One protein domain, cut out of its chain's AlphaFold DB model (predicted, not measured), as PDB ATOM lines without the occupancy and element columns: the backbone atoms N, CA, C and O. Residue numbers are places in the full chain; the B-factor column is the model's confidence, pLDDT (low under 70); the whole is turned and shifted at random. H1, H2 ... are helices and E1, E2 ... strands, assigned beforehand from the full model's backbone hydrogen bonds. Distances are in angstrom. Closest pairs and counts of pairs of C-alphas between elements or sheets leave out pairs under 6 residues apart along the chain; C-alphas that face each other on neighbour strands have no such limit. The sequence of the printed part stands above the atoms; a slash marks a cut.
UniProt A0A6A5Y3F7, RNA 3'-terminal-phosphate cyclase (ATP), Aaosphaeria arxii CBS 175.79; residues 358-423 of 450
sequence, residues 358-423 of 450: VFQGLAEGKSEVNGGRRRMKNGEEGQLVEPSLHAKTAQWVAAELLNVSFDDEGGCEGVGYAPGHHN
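Overview. This is residues 358 to 423 of the 450 residues of the protein "RNA 3'-terminal-phosphate cyclase (ATP)" of Aaosphaeria arxii CBS 175.79 (UniProt A0A6A5Y3F7). A small body is made of a two-stranded antiparallel ribbon, E1 and E2, with the short helix H1 packed on E2 and the longer helix H2 packed on H1. From one end of this body a long loop, residues 370 to 388, runs out and folds back, and a tail ending at Asn 423 lies at the opposite end; loop and tail stretch the outline to 52 by 22 by 14 A. The printed part has 66 residues, with two named helices and two named strands in the order H1, E1, H2, E2. The class is mixed, helices and strands, with 30 residues in named elements, under half; the whole is loose, with a radius of gyration of the C-alphas of 14.4 A.

Along the chain. H1, residues 358 to 362, begins at C-alpha 358 (444.292, 392.793, 308.234). E1, residues 364 to 369, is 14.7 A long. H2, residues 389 to 402, is 19.5 A long and begins at C-alpha 389 (456.526, 384.133, 305.802). E2, residues 411 to 415, is 13.2 A long and ends at C-alpha 415 (434.708, 389.867, 312.134).

Arrangement. E1 and E2 are antiparallel at 155 degrees, with N 367 and O 412 within hydrogen-bond range at 2.9 A. The closest C-alphas of H1 and E2, those of Gly 361 and Gly 414, are 4.2 A apart. H1 and H2 touch, the closest C-alphas being those of Val 358 and Ala 398, 6.3 A apart. In H1 and H2 every O i to N i+4 pair is within hydrogen-bond range. Outside the named strands, residues 373 to 374 pair antiparallel with residues 383 to 384.

Size, cuts and confidence. The C-alphas farthest apart, those of Asn 378 and His 422, are 52.1 A apart. The printed part has no cut, and the link from E1 to H2 is long, with 19 residues. The mean pLDDT of the printed part is 89.2; residues 376 to 381 and 420 to 423 are under 70.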
ATOM      1  N   VAL A 358     444.959 392.018 307.176       98.06
ATOM      2  CA  VAL A 358     444.292 392.793 308.234       98.06
ATOM      3  C   VAL A 358     442.899 393.228 307.777       98.06
ATOM      4  O   VAL A 358     441.958 393.179 308.562       98.06
ATOM      5  N   PHE A 359     442.747 393.596 306.504       98.44
ATOM      6  CA  PHE A 359     441.460 393.989 305.941       98.44
ATOM      7  C   PHE A 359     440.525 392.791 305.754       98.44
ATOM      8  O   PHE A 359     439.349 392.920 306.070       98.44
ATOM      9  N   GLN A 360     441.036 391.620 305.344       98.50
ATOM     10  CA  GLN A 360     440.247 390.380 305.297       98.50
ATOM     11  C   GLN A 360     439.660 390.040 306.674       98.50
ATOM     12  O   GLN A 360     438.474 389.757 306.780       98.50
ATOM     13  N   GLY A 361     440.477 390.123 307.730       98.12
ATOM     14  CA  GLY A 361     440.030 389.830 309.093       98.12
ATOM     15  C   GLY A 361     439.041 390.856 309.658       98.12
ATOM     16  O   GLY A 361     438.205 390.494 310.479       98.12
ATOM     17  N   LEU A 362     439.119 392.123 309.238       97.25
ATOM     18  CA  LEU A 362     438.212 393.189 309.686       97.25
ATOM     19  C   LEU A 362     436.906 393.266 308.878       97.25
ATOM     20  O   LEU A 362     435.931 393.816 309.391       97.25
ATOM     21  N   ALA A 363     436.875 392.754 307.646       97.69
ATOM     22  CA  ALA A 363     435.715 392.827 306.760       97.69
ATOM     23  C   ALA A 363     434.497 392.049 307.291       97.69
ATOM     24  O   ALA A 363     434.624 391.153 308.120       97.69
ATOM     25  N   GLU A 364     433.299 392.398 306.823       97.31
ATOM     26  CA  GLU A 364     432.054 391.684 307.111       97.31
ATOM     27  C   GLU A 364     431.798 390.596 306.066       97.31
ATOM     28  O   GLU A 364     431.542 390.895 304.898       97.31
ATOM     29  N   GLY A 365     431.831 389.338 306.509       97.62
ATOM     30  CA  GLY A 365     431.621 388.155 305.675       97.62
ATOM     31  C   GLY A 365     432.919 387.494 305.200       97.62
ATOM     32  O   GLY A 365     434.028 387.879 305.589       97.62
ATOM     33  N   LYS A 366     432.784 386.507 304.306       98.12
ATOM     34  CA  LYS A 366     433.913 385.770 303.721       98.12
ATOM     35  C   LYS A 366     434.611 386.549 302.603       98.12
ATOM     36  O   LYS A 366     434.092 386.639 301.490       98.12
ATOM     37  N   SER A 367     435.819 387.042 302.872       98.62
ATOM     38  CA  SER A 367     436.714 387.597 301.846       98.62
ATOM     39  C   SER A 367     437.575 386.500 301.222       98.62
ATOM     40  O   SER A 367     438.002 385.587 301.924       98.62
ATOM     41  N   GLU A 368     437.878 386.605 299.928       98.25
ATOM     42  CA  GLU A 368     438.666 385.618 299.175       98.25
ATOM     43  C   GLU A 368     439.754 386.308 298.351       98.25
ATOM     44  O   GLU A 368     439.465 387.196 297.547       98.25
ATOM     45  N   VAL A 369     441.010 385.896 298.541       98.12
ATOM     46  CA  VAL A 369     442.169 386.434 297.817       98.12
ATOM     47  C   VAL A 369     442.959 385.288 297.197       98.12
ATOM     48  O   VAL A 369     443.750 384.623 297.868       98.12
ATOM     49  N   ASN A 370     442.775 385.082 295.894       96.88
ATOM     50  CA  ASN A 370     443.463 384.038 295.148       96.88
ATOM     51  C   ASN A 370     444.954 384.386 294.990       96.88
ATOM     52  O   ASN A 370     445.328 385.265 294.211       96.88
ATOM     53  N   GLY A 371     445.806 383.674 295.732       94.75
ATOM     54  CA  GLY A 371     447.266 383.818 295.692       94.75
ATOM     55  C   GLY A 371     447.954 383.116 294.516       94.75
ATOM     56  O   GLY A 371     449.172 383.222 294.399       94.75
ATOM     57  N   GLY A 372     447.198 382.417 293.669       93.81
ATOM     58  CA  GLY A 372     447.693 381.712 292.494       93.81
ATOM     59  C   GLY A 372     447.984 380.232 292.721       93.81
ATOM     60  O   GLY A 372     448.052 379.728 293.845       93.81
ATOM     61  N   ARG A 373     448.171 379.519 291.612       91.94
ATOM     62  CA  ARG A 373     448.430 378.087 291.532       91.94
ATOM     63  C   ARG A 373     449.500 377.823 290.469       91.94
ATOM     64  O   ARG A 373     449.373 378.209 289.312       91.94
ATOM     65  N   ARG A 374     450.590 377.154 290.843       86.81
ATOM     66  CA  ARG A 374     451.672 376.804 289.912       86.81
ATOM     67  C   ARG A 374     451.243 375.631 289.040       86.81
ATOM     68  O   ARG A 374     450.936 374.559 289.564       86.81
ATOM     69  N   ARG A 375     451.275 375.812 287.716       75.81
ATOM     70  CA  ARG A 375     450.991 374.739 286.751       75.81
ATOM     71  C   ARG A 375     451.956 373.561 286.963       75.81
ATOM     72  O   ARG A 375     453.176 373.729 286.943       75.81
ATOM     73  N   MET A 376     451.407 372.360 287.142       67.31
ATOM     74  CA  MET A 376     452.174 371.112 287.125       67.31
ATOM     75  C   MET A 376     452.444 370.702 285.673       67.31
ATOM     76  O   MET A 376     451.623 370.932 284.787       67.31
ATOM     77  N   LYS A 377     453.587 370.060 285.408       63.88
ATOM     78  CA  LYS A 377     453.996 369.680 284.040       63.88
ATOM     79  C   LYS A 377     453.074 368.652 283.357       63.88
ATOM     80  O   LYS A 377     453.199 368.463 282.152       63.88
ATOM     81  N   ASN A 378     452.159 368.017 284.098       64.69
ATOM     82  CA  ASN A 378     451.440 366.816 283.659       64.69
ATOM     83  C   ASN A 378     449.906 366.977 283.575       64.69
ATOM     84  O   ASN A 378     449.208 365.976 283.476       64.69
ATOM     85  N   GLY A 379     449.365 368.201 283.623       57.75
ATOM     86  CA  GLY A 379     447.912 368.433 283.523       57.75
ATOM     87  C   GLY A 379     447.107 368.111 284.791       57.75
ATOM     88  O   GLY A 379     445.881 368.164 284.762       57.75
ATOM     89  N   GLU A 380     447.782 367.796 285.898       67.56
ATOM     90  CA  GLU A 380     447.179 367.721 287.232       67.56
ATOM     91  C   GLU A 380     446.866 369.124 287.768       67.56
ATOM     92  O   GLU A 380     447.494 370.114 287.371       67.56
ATOM     93  N   GLU A 381     445.903 369.199 288.692       67.12
ATOM     94  CA  GLU A 381     445.556 370.435 289.385       67.12
ATOM     95  C   GLU A 381     446.821 371.018 290.036       67.12
ATOM     96  O   GLU A 381     447.513 370.348 290.806       67.12
ATOM     97  N   GLY A 382     447.191 372.241 289.649       78.88
ATOM     98  CA  GLY A 382     448.467 372.832 290.057       78.88
ATOM     99  C   GLY A 382     448.586 372.994 291.577       78.88
ATOM    100  O   GLY A 382     447.588 372.987 292.286       78.88
ATOM    101  N   GLN A 383     449.786 373.184 292.117       88.44
ATOM    102  CA  GLN A 383     449.941 373.415 293.559       88.44
ATOM    103  C   GLN A 383     449.644 374.879 293.903       88.44
ATOM    104  O   GLN A 383     450.161 375.773 293.227       88.44
ATOM    105  N   LEU A 384     448.842 375.141 294.943       92.69
ATOM    106  CA  LEU A 384     448.618 376.505 295.439       92.69
ATOM    107  C   LEU A 384     449.953 377.179 295.776       92.69
ATOM    108  O   LEU A 384     450.876 376.552 296.302       92.69
ATOM    109  N   VAL A 385     450.070 378.463 295.448       93.56
ATOM    110  CA  VAL A 385     451.237 379.251 295.834       93.56
ATOM    111  C   VAL A 385     451.190 379.455 297.339       93.56
ATOM    112  O   VAL A 385     450.289 380.104 297.873       93.56
ATOM    113  N   GLU A 386     452.187 378.910 298.025       93.06
ATOM    114  CA  GLU A 386     452.354 379.086 299.461       93.06
ATOM    115  C   GLU A 386     452.456 380.575 299.832       93.06
ATOM    116  O   GLU A 386     453.207 381.317 299.189       93.06
ATOM    117  N   PRO A 387     451.748 381.038 300.879       94.56
ATOM    118  CA  PRO A 387     451.942 382.388 301.382       94.56
ATOM    119  C   PRO A 387     453.384 382.586 301.871       94.56
ATOM    120  O   PRO A 387     453.982 381.695 302.484       94.56
ATOM    121  N   SER A 388     453.930 383.782 301.649       95.31
ATOM    122  CA  SER A 388     455.237 384.165 302.185       95.31
ATOM    123  C   SER A 388     455.245 384.100 303.718       95.31
ATOM    124  O   SER A 388     454.199 384.144 304.369       95.31
ATOM    125  N   LEU A 389     456.431 384.058 304.335       95.25
ATOM    126  CA  LEU A 389     456.526 384.133 305.802       95.25
ATOM    127  C   LEU A 389     455.880 385.415 306.360       95.25
ATOM    128  O   LEU A 389     455.320 385.382 307.455       95.25
ATOM    129  N   HIS A 390     455.915 386.519 305.607       95.19
ATOM    130  CA  HIS A 390     455.253 387.777 305.957       95.19
ATOM    131  C   HIS A 390     453.726 387.610 305.984       95.19
ATOM    132  O   HIS A 390     453.098 387.948 306.989       95.19
ATOM    133  N   ALA A 391     453.150 386.988 304.948       96.69
ATOM    134  CA  ALA A 391     451.724 386.678 304.891       96.69
ATOM    135  C   ALA A 391     451.309 385.739 306.033       96.69
ATOM    136  O   ALA A 391     450.402 386.068 306.791       96.69
ATOM    137  N   LYS A 392     452.035 384.636 306.254       97.25
ATOM    138  CA  LYS A 392     451.760 383.717 307.377       97.25
ATOM    139  C   LYS A 392     451.830 384.430 308.732       97.25
ATOM    140  O   LYS A 392     450.991 384.205 309.597       97.25
ATOM    141  N   THR A 393     452.795 385.335 308.916       96.69
ATOM    142  CA  THR A 393     452.921 386.129 310.151       96.69
ATOM    143  C   THR A 393     451.722 387.051 310.349       96.69
ATOM    144  O   THR A 393     451.198 387.150 311.454       96.69
ATOM    145  N   ALA A 394     451.269 387.723 309.292       97.44
ATOM    146  CA  ALA A 394     450.089 388.570 309.360       97.44
ATOM    147  C   ALA A 394     448.807 387.758 309.624       97.44
ATOM    148  O   ALA A 394     447.998 388.203 310.436       97.44
ATOM    149  N   GLN A 395     448.655 386.573 309.013       97.88
ATOM    150  CA  GLN A 395     447.528 385.659 309.258       97.88
ATOM    151  C   GLN A 395     447.488 385.233 310.723       97.88
ATOM    152  O   GLN A 395     446.443 385.318 311.358       97.88
ATOM    153  N   TRP A 396     448.642 384.846 311.276       97.75
ATOM    154  CA  TRP A 396     448.756 384.455 312.676       97.75
ATOM    155  C   TRP A 396     448.380 385.602 313.624       97.75
ATOM    156  O   TRP A 396     447.541 385.418 314.497       97.75
ATOM    157  N   VAL A 397     448.906 386.817 313.419       97.62
ATOM    158  CA  VAL A 397     448.540 387.975 314.261       97.62
ATOM    159  C   VAL A 397     447.045 388.290 314.175       97.62
ATOM    160  O   VAL A 397     446.422 388.580 315.193       97.62
ATOM    161  N   ALA A 398     446.465 388.249 312.973       97.62
ATOM    162  CA  ALA A 398     445.033 388.452 312.801       97.62
ATOM    163  C   ALA A 398     444.230 387.366 313.534       97.62
ATOM    164  O   ALA A 398     443.287 387.704 314.238       97.62
ATOM    165  N   ALA A 399     444.635 386.097 313.447       97.25
ATOM    166  CA  ALA A 399     443.990 385.002 314.166       97.25
ATOM    167  C   ALA A 399     444.033 385.196 315.691       97.25
ATOM    168  O   ALA A 399     443.000 385.072 316.343       97.25
ATOM    169  N   GLU A 400     445.184 385.582 316.252       96.81
ATOM    170  CA  GLU A 400     445.339 385.797 317.701       96.81
ATOM    171  C   GLU A 400     444.485 386.958 318.234       96.81
ATOM    172  O   GLU A 400     443.925 386.867 319.325       96.81
ATOM    173  N   LEU A 401     444.381 388.067 317.491       96.38
ATOM    174  CA  LEU A 401     443.670 389.259 317.968       96.38
ATOM    175  C   LEU A 401     442.193 389.309 317.571       96.38
ATOM    176  O   LEU A 401     441.380 389.816 318.340       96.38
ATOM    177  N   LEU A 402     441.843 388.833 316.377       95.62
ATOM    178  CA  LEU A 402     440.481 388.894 315.837       95.62
ATOM    179  C   LEU A 402     439.722 387.572 315.992       95.62
ATOM    180  O   LEU A 402     438.517 387.556 315.762       95.62
ATOM    181  N   ASN A 403     440.393 386.479 316.378       95.12
ATOM    182  CA  ASN A 403     439.814 385.133 316.429       95.12
ATOM    183  C   ASN A 403     439.242 384.678 315.068       95.12
ATOM    184  O   ASN A 403     438.163 384.093 314.989       95.12
ATOM    185  N   VAL A 404     439.979 384.966 313.989       97.00
ATOM    186  CA  VAL A 404     439.667 384.552 312.610       97.00
ATOM    187  C   VAL A 404     440.587 383.421 312.149       97.00
ATOM    188  O   VAL A 404     441.663 383.211 312.707       97.00
ATOM    189  N   SER A 405     440.198 382.710 311.092       96.81
ATOM    190  CA  SER A 405     441.031 381.702 310.426       96.81
ATOM    191  C   SER A 405     441.161 381.991 308.934       96.81
ATOM    192  O   SER A 405     440.271 382.598 308.338       96.81
ATOM    193  N   PHE A 406     442.251 381.514 308.336       97.12
ATOM    194  CA  PHE A 406     442.510 381.606 306.901       97.12
ATOM    195  C   PHE A 406     442.548 380.199 306.314       97.12
ATOM    196  O   PHE A 406     443.231 379.338 306.870       97.12
ATOM    197  N   ASP A 407     441.812 379.971 305.230       95.19
ATOM    198  CA  ASP A 407     441.898 378.722 304.474       95.19
ATOM    199  C   ASP A 407     443.090 378.741 303.496       95.19
ATOM    200  O   ASP A 407     443.696 379.788 303.229       95.19
ATOM    201  N   ASP A 408     443.447 377.567 302.973       90.88
ATOM    202  CA  ASP A 408     444.602 377.405 302.080       90.88
ATOM    203  C   ASP A 408     444.425 378.147 300.740       90.88
ATOM    204  O   ASP A 408     445.409 378.538 300.104       90.88
ATOM    205  N   GLU A 409     443.178 378.405 300.332       91.12
ATOM    206  CA  GLU A 409     442.822 379.104 299.091       91.12
ATOM    207  C   GLU A 409     442.826 380.636 299.241       91.12
ATOM    208  O   GLU A 409     442.643 381.362 298.262       91.12
ATOM    209  N   GLY A 410     443.107 381.148 300.445       93.69
ATOM    210  CA  GLY A 410     443.175 382.581 300.737       93.69
ATOM    211  C   GLY A 410     441.847 383.200 301.179       93.69
ATOM    212  O   GLY A 410     441.718 384.429 301.181       93.69
ATOM    213  N   GLY A 411     440.873 382.380 301.559       97.38
ATOM    214  CA  GLY A 411     439.615 382.778 302.173       97.38
ATOM    215  C   GLY A 411     439.743 383.083 303.668       97.38
ATOM    216  O   GLY A 411     440.543 382.481 304.382       97.38
ATOM    217  N   CYS A 412     438.946 384.035 304.153       98.31
ATOM    218  CA  CYS A 412     438.840 384.394 305.568       98.31
ATOM    219  C   CYS A 412     437.434 384.923 305.875       98.31
ATOM    220  O   CYS A 412     436.969 385.839 305.197       98.31
ATOM    221  N   GLU A 413     436.777 384.361 306.891       98.44
ATOM    222  CA  GLU A 413     435.551 384.927 307.464       98.44
ATOM    223  C   GLU A 413     435.941 386.051 308.431       98.44
ATOM    224  O   GLU A 413     436.509 385.790 309.495       98.44
ATOM    225  N   GLY A 414     435.702 387.300 308.031       97.62
ATOM    226  CA  GLY A 414     436.075 388.466 308.826       97.62
ATOM    227  C   GLY A 414     435.079 388.767 309.950       97.62
ATOM    228  O   GLY A 414     433.934 388.314 309.951       97.62
ATOM    229  N   VAL A 415     435.509 389.564 310.933       96.62
ATOM    230  CA  VAL A 415     434.708 389.867 312.134       96.62
ATOM    231  C   VAL A 415     433.624 390.928 311.917       96.62
ATOM    232  O   VAL A 415     432.872 391.229 312.847       96.62
ATOM    233  N   GLY A 416     433.573 391.554 310.737       94.62
ATOM    234  CA  GLY A 416     432.681 392.673 310.446       94.62
ATOM    235  C   GLY A 416     432.890 393.850 311.395       94.62
ATOM    236  O   GLY A 416     431.934 394.328 312.011       94.62
ATOM    237  N   TYR A 417     434.139 394.296 311.557       91.06
ATOM    238  CA  TYR A 417     434.469 395.410 312.443       91.06
ATOM    239  C   TYR A 417     433.809 396.693 311.928       91.06
ATOM    240  O   TYR A 417     434.141 397.202 310.856       91.06
ATOM    241  N   ALA A 418     432.871 397.222 312.710       83.81
ATOM    242  CA  ALA A 418     432.180 398.462 312.393       83.81
ATOM    243  C   ALA A 418     432.999 399.672 312.872       83.81
ATOM    244  O   ALA A 418     433.392 399.706 314.047       83.81
ATOM    245  N   PRO A 419     433.233 400.678 312.008       75.56
ATOM    246  CA  PRO A 419     433.870 401.921 312.415       75.56
ATOM    247  C   PRO A 419     433.160 402.540 313.620       75.56
ATOM    248  O   PRO A 419     431.946 402.725 313.628       75.56
ATOM    249  N   GLY A 420     433.915 402.816 314.684       62.31
ATOM    250  CA  GLY A 420     433.368 403.364 315.928       62.31
ATOM    251  C   GLY A 420     432.312 402.501 316.631       62.31
ATOM    252  O   GLY A 420     431.521 403.044 317.398       62.31
ATOM    253  N   HIS A 421     432.278 401.181 316.450       53.44
ATOM    254  CA  HIS A 421     431.431 400.320 317.280       53.44
ATOM    255  C   HIS A 421     432.249 399.435 318.227       53.44
ATOM    256  O   HIS A 421     433.313 398.923 317.890       53.44
ATOM    257  N   HIS A 422     431.727 399.258 319.444       47.06
ATOM    258  CA  HIS A 422     432.235 398.306 320.427       47.06
ATOM    259  C   HIS A 422     431.976 396.884 319.933       47.06
ATOM    260  O   HIS A 422     430.816 396.486 319.851       47.06
ATOM    261  N   ASN A 423     433.022 396.101 319.673       39.72
ATOM    262  CA  ASN A 423     432.884 394.651 319.616       39.72
ATOM    263  C   ASN A 423     433.594 394.045 320.831       39.72
ATOM    264  O   ASN A 423     434.801 393.839 320.832       39.72
TER     265      ASN A 423